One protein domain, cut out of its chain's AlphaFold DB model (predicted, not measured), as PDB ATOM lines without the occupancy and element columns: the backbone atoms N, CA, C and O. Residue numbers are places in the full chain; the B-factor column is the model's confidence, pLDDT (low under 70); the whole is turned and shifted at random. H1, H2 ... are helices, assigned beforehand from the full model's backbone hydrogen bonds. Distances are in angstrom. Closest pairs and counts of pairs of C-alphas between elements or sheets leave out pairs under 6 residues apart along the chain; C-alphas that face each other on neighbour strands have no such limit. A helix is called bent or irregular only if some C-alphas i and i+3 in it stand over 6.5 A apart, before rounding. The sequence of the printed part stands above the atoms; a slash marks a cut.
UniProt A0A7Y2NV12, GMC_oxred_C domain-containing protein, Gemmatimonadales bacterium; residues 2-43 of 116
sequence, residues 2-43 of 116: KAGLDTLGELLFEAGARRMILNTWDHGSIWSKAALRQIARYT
ATOM      1  N   LYS A   2      75.046 -71.351  60.820       86.62
ATOM      2  CA  LYS A   2      73.708 -70.903  61.267       86.62
ATOM      3  C   LYS A   2      72.634 -70.965  60.172       86.62
ATOM      4  O   LYS A   2      71.650 -71.667  60.338       86.62
ATOM      5  N   ALA A   3      72.882 -70.321  59.030       89.50
ATOM      6  CA  ALA A   3      71.932 -70.294  57.914       89.50
ATOM      7  C   ALA A   3      71.540 -71.694  57.400       89.50
ATOM      8  O   ALA A   3      70.389 -71.916  57.037       89.50
ATOM      9  N   GLY A   4      72.472 -72.656  57.409       90.00
ATOM     10  CA  GLY A   4      72.187 -74.035  57.003       90.00
ATOM     11  C   GLY A   4      71.265 -74.757  57.988       90.00
ATOM     12  O   GLY A   4      70.344 -75.445  57.566       90.00
ATOM     13  N   LEU A   5      71.473 -74.554  59.293       91.25
ATOM     14  CA  LEU A   5      70.599 -75.104  60.335       91.25
ATOM     15  C   LEU A   5      69.220 -74.434  60.352       91.25
ATOM     16  O   LEU A   5      68.229 -75.129  60.557       91.25
ATOM     17  N   ASP A   6      69.149 -73.123  60.104       93.44
ATOM     18  CA  ASP A   6      67.877 -72.406  59.960       93.44
ATOM     19  C   ASP A   6      67.083 -72.967  58.770       93.44
ATOM     20  O   ASP A   6      65.938 -73.371  58.939       93.44
ATOM     21  N   THR A   7      67.720 -73.091  57.599       95.19
ATOM     22  CA  THR A   7      67.090 -73.624  56.374       95.19
ATOM     23  C   THR A   7      66.604 -75.062  56.567       95.19
ATOM     24  O   THR A   7      65.469 -75.391  56.227       95.19
ATOM     25  N   LEU A   8      67.445 -75.928  57.149       94.12
ATOM     26  CA  LEU A   8      67.059 -77.301  57.474       94.12
ATOM     27  C   LEU A   8      65.885 -77.322  58.455       94.12
ATOM     28  O   LEU A   8      64.978 -78.139  58.319       94.12
ATOM     29  N   GLY A   9      65.896 -76.432  59.445       95.44
ATOM     30  CA  GLY A   9      64.839 -76.382  60.433       95.44
ATOM     31  C   GLY A   9      63.508 -75.907  59.874       95.44
ATOM     32  O   GLY A   9      62.482 -76.508  60.185       95.44
ATOM     33  N   GLU A  10      63.513 -74.900  59.002       96.25
ATOM     34  CA  GLU A  10      62.317 -74.499  58.261       96.25
ATOM     35  C   GLU A  10      61.746 -75.680  57.479       96.25
ATOM     36  O   GLU A  10      60.578 -76.013  57.659       96.25
ATOM     37  N   LEU A  11      62.586 -76.370  56.701       96.81
ATOM     38  CA  LEU A  11      62.181 -77.540  55.925       96.81
ATOM     39  C   LEU A  11      61.554 -78.634  56.805       96.81
ATOM     40  O   LEU A  11      60.490 -79.153  56.478       96.81
ATOM     41  N   LEU A  12      62.196 -78.984  57.925       97.06
ATOM     42  CA  LEU A  12      61.718 -80.045  58.815       97.06
ATOM     43  C   LEU A  12      60.379 -79.692  59.474       97.06
ATOM     44  O   LEU A  12      59.505 -80.553  59.562       97.06
ATOM     45  N   PHE A  13      60.194 -78.447  59.927       97.50
ATOM     46  CA  PHE A  13      58.927 -78.022  60.530       97.50
ATOM     47  C   PHE A  13      57.791 -77.943  59.505       97.50
ATOM     48  O   PHE A  13      56.686 -78.382  59.816       97.50
ATOM     49  N   GLU A  14      58.056 -77.462  58.287       96.38
ATOM     50  CA  GLU A  14      57.076 -77.500  57.186       96.38
ATOM     51  C   GLU A  14      56.708 -78.944  56.804       96.38
ATOM     52  O   GLU A  14      55.555 -79.235  56.498       96.38
ATOM     53  N   ALA A  15      57.653 -79.882  56.914       96.94
ATOM     54  CA  ALA A  15      57.404 -81.315  56.735       96.94
ATOM     55  C   ALA A  15      56.665 -81.980  57.921       96.94
ATOM     56  O   ALA A  15      56.452 -83.192  57.913       96.94
ATOM     57  N   GLY A  16      56.271 -81.216  58.949       96.75
ATOM     58  CA  GLY A  16      55.484 -81.703  60.084       96.75
ATOM     59  C   GLY A  16      56.298 -82.176  61.292       96.75
ATOM     60  O   GLY A  16      55.740 -82.811  62.195       96.75
ATOM     61  N   ALA A  17      57.602 -81.883  61.359       97.38
ATOM     62  CA  ALA A  17      58.391 -82.173  62.554       97.38
ATOM     63  C   ALA A  17      57.804 -81.457  63.784       97.38
ATOM     64  O   ALA A  17      57.478 -80.276  63.748       97.38
ATOM     65  N   ARG A  18      57.702 -82.167  64.912       95.62
ATOM     66  CA  ARG A  18      57.245 -81.590  66.193       95.62
ATOM     67  C   ARG A  18      58.381 -81.049  67.056       95.62
ATOM     68  O   ARG A  18      58.149 -80.269  67.974       95.62
ATOM     69  N   ARG A  19      59.607 -81.503  66.792       95.50
ATOM     70  CA  ARG A  19      60.815 -81.126  67.521       95.50
ATOM     71  C   ARG A  19      62.039 -81.456  66.678       95.50
ATOM     72  O   ARG A  19      62.115 -82.541  66.111       95.50
ATOM     73  N   MET A  20      63.017 -80.561  66.673       94.81
ATOM     74  CA  MET A  20      64.383 -80.852  66.249       94.81
ATOM     75  C   MET A  20      65.262 -81.050  67.473       94.81
ATOM     76  O   MET A  20      65.275 -80.211  68.376       94.81
ATOM     77  N   ILE A  21      66.012 -82.145  67.482       93.75
ATOM     78  CA  ILE A  21      67.075 -82.400  68.453       93.75
ATOM     79  C   ILE A  21      68.386 -82.010  67.779       93.75
ATOM     80  O   ILE A  21      68.650 -82.415  66.649       93.75
ATOM     81  N   LEU A  22      69.175 -81.180  68.451       91.12
ATOM     82  CA  LEU A  22      70.462 -80.724  67.950       91.12
ATOM     83  C   LEU A  22      71.569 -81.629  68.489       91.12
ATOM     84  O   LEU A  22      71.466 -82.164  69.592       91.12
ATOM     85  N   ASN A  23      72.646 -81.773  67.717       90.31
ATOM     86  CA  ASN A  23      73.832 -82.524  68.124       90.31
ATOM     87  C   ASN A  23      74.689 -81.707  69.106       90.31
ATOM     88  O   ASN A  23      75.815 -81.312  68.790       90.31
ATOM     89  N   THR A  24      74.116 -81.372  70.261       90.38
ATOM     90  CA  THR A  24      74.763 -80.557  71.286       90.38
ATOM     91  C   THR A  24      74.890 -81.303  72.611       90.38
ATOM     92  O   THR A  24      74.024 -82.098  72.980       90.38
ATOM     93  N   TRP A  25      75.962 -81.025  73.355       87.81
ATOM     94  CA  TRP A  25      76.227 -81.650  74.660       87.81
ATOM     95  C   TRP A  25      75.210 -81.274  75.747       87.81
ATOM     96  O   TRP A  25      75.055 -82.000  76.720       87.81
ATOM     97  N   ASP A  26      74.492 -80.163  75.574       89.62
ATOM     98  CA  ASP A  26      73.450 -79.671  76.483       89.62
ATOM     99  C   ASP A  26      72.034 -80.156  76.113       89.62
ATOM    100  O   ASP A  26      71.048 -79.623  76.617       89.62
ATOM    101  N   HIS A  27      71.913 -81.146  75.219       89.44
ATOM    102  CA  HIS A  27      70.627 -81.681  74.747       89.44
ATOM    103  C   HIS A  27      69.711 -80.615  74.119       89.44
ATOM    104  O   HIS A  27      68.486 -80.598  74.309       89.44
ATOM    105  N   GLY A  28      70.311 -79.710  73.348       89.50
ATOM    106  CA  GLY A  28      69.633 -78.609  72.688       89.50
ATOM    107  C   GLY A  28      68.501 -79.090  71.790       89.50
ATOM    108  O   GLY A  28      68.643 -80.025  71.004       89.50
ATOM    109  N   SER A  29      67.343 -78.441  71.890       93.94
ATOM    110  CA  SER A  29      66.207 -78.762  71.031       93.94
ATOM    111  C   SER A  29      65.353 -77.550  70.702       93.94
ATOM    112  O   SER A  29      65.289 -76.594  71.477       93.94
ATOM    113  N   ILE A  30      64.707 -77.613  69.539       95.50
ATOM    114  CA  ILE A  30      63.833 -76.579  68.989       95.50
ATOM    115  C   ILE A  30      62.454 -77.199  68.774       95.50
ATOM    116  O   ILE A  30      62.350 -78.277  68.194       95.50
ATOM    117  N   TRP A  31      61.402 -76.532  69.243       96.06
ATOM    118  CA  TRP A  31      60.033 -77.072  69.249       96.06
ATOM    119  C   TRP A  31      59.110 -76.455  68.194       96.06
ATOM    120  O   TRP A  31      57.978 -76.899  68.035       96.06
ATOM    121  N   SER A  32      59.558 -75.420  67.484       95.25
ATOM    122  CA  SER A  32      58.760 -74.778  66.441       95.25
ATOM    123  C   SER A  32      59.615 -73.943  65.493       95.25
ATOM    124  O   SER A  32      60.717 -73.511  65.845       95.25
ATOM    125  N   LYS A  33      59.050 -73.621  64.323       94.06
ATOM    126  CA  LYS A  33      59.642 -72.691  63.350       94.06
ATOM    127  C   LYS A  33      59.966 -71.324  63.972       94.06
ATOM    128  O   LYS A  33      61.057 -70.797  63.785       94.06
ATOM    129  N   ALA A  34      59.073 -70.784  64.807       94.00
ATOM    130  CA  ALA A  34      59.294 -69.510  65.506       94.00
ATOM    131  C   ALA A  34      60.475 -69.553  66.500       94.00
ATOM    132  O   ALA A  34      61.083 -68.523  66.805       94.00
ATOM    133  N   ALA A  35      60.817 -70.741  67.008       94.62
ATOM    134  CA  ALA A  35      61.927 -70.937  67.930       94.62
ATOM    135  C   ALA A  35      63.284 -71.133  67.227       94.62
ATOM    136  O   ALA A  35      64.301 -71.133  67.920       94.62
ATOM    137  N   LEU A  36      63.347 -71.216  65.887       93.94
ATOM    138  CA  LEU A  36      64.605 -71.397  65.141       93.94
ATOM    139  C   LEU A  36      65.653 -70.326  65.457       93.94
ATOM    140  O   LEU A  36      66.836 -70.636  65.550       93.94
ATOM    141  N   ARG A  37      65.232 -69.094  65.774       91.62
ATOM    142  CA  ARG A  37      66.129 -68.015  66.233       91.62
ATOM    143  C   ARG A  37      67.051 -68.423  67.392       91.62
ATOM    144  O   ARG A  37      68.138 -67.870  67.530       91.62
ATOM    145  N   GLN A  38      66.642 -69.397  68.209       91.06
ATOM    146  CA  GLN A  38      67.435 -69.907  69.325       91.06
ATOM    147  C   GLN A  38      68.691 -70.665  68.873       91.06
ATOM    148  O   GLN A  38      69.633 -70.740  69.653       91.06
ATOM    149  N   ILE A  39      68.759 -71.160  67.628       90.06
ATOM    150  CA  ILE A  39      69.947 -71.822  67.053       90.06
ATOM    151  C   ILE A  39      71.180 -70.907  67.094       90.06
ATOM    152  O   ILE A  39      72.308 -71.391  67.192       90.06
ATOM    153  N   ALA A  40      70.985 -69.584  67.089       89.00
ATOM    154  CA  ALA A  40      72.073 -68.616  67.220       89.00
ATOM    155  C   ALA A  40      72.969 -68.900  68.442       89.00
ATOM    156  O   ALA A  40      74.188 -68.825  68.319       89.00
ATOM    157  N   ARG A  41      72.382 -69.354  69.563       87.12
ATOM    158  CA  ARG A  41      73.110 -69.690  70.803       87.12
ATOM    159  C   ARG A  41      74.129 -70.823  70.648       87.12
ATOM    160  O   ARG A  41      75.019 -70.956  71.470       87.12
ATOM    161  N   TYR A  42      73.973 -71.649  69.615       86.50
ATOM    162  CA  TYR A  42      74.820 -72.812  69.339       86.50
ATOM    163  C   TYR A  42      75.823 -72.579  68.211       86.50
ATOM    164  O   TYR A  42      76.619 -73.461  67.897       86.50
ATOM    165  N   THR A  43      75.752 -71.427  67.546       86.00
ATOM    166  CA  THR A  43      76.489 -71.168  66.301       86.00
ATOM    167  C   THR A  43      77.330 -69.897  66.349       86.00
ATOM    168  O   THR A  43      78.048 -69.623  65.391       86.00
TER     169      THR A  43
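This is residues 2 to 43 of the 116 residues of the protein "GMC_oxred_C domain-containing protein" of Gemmatimonadales bacterium (UniProt A0A7Y2NV12). Two helices lie side by side as a helical hairpin, H1 and H2 running opposite ways, and the long link between them makes a loop that folds back on itself, with residues 20 to 21 paired antiparallel with residues 29 to 30. The printed part has 42 residues with two named helices, H1 then H2 along the chain, and no named strand; the class is all helix. It is compact, with a radius of gyration of the C-alphas of 9.4 A, and the C-alphas span 26 by 19 by 15 A.

Find C-alpha 2 at (73.708, -70.903, 61.267); from there H1, the longest helix, residues 2 to 14, runs 18.4 A to C-alpha 14 at (57.076, -77.500, 57.186). Look next at residues 33 to 42 for H2, which runs 16.3 A and ends with C-alpha 42 at (74.820, -72.812, 69.339). H2 is irregular: C-alphas 34 and 37 are 7.0 A apart.

Start from H1 and look across to H2: they touch, and their closest C-alphas, those of Glu 10 and Lys 33, are 6.0 A apart. Their lines stand at a shallow tilt of 28 degrees, and they run opposite ways. In H1 every O i to N i+4 pair is within hydrogen-bond range. In H2, 0 of 6 such pairs are within range, beside 6 of 7 O i to N i+3 pairs.

The two C-alphas farthest apart are those of Glu 14 and Trp 25, at 26.3 A, while those of Lys 2 and Thr 43, the first and last printed, are 5.8 A apart. Between H1 and H2 you pass through a long link of 18 residues, 15 to 32. The printed part has no cut; its mean pLDDT is 92.8, and no printed residue is under 70.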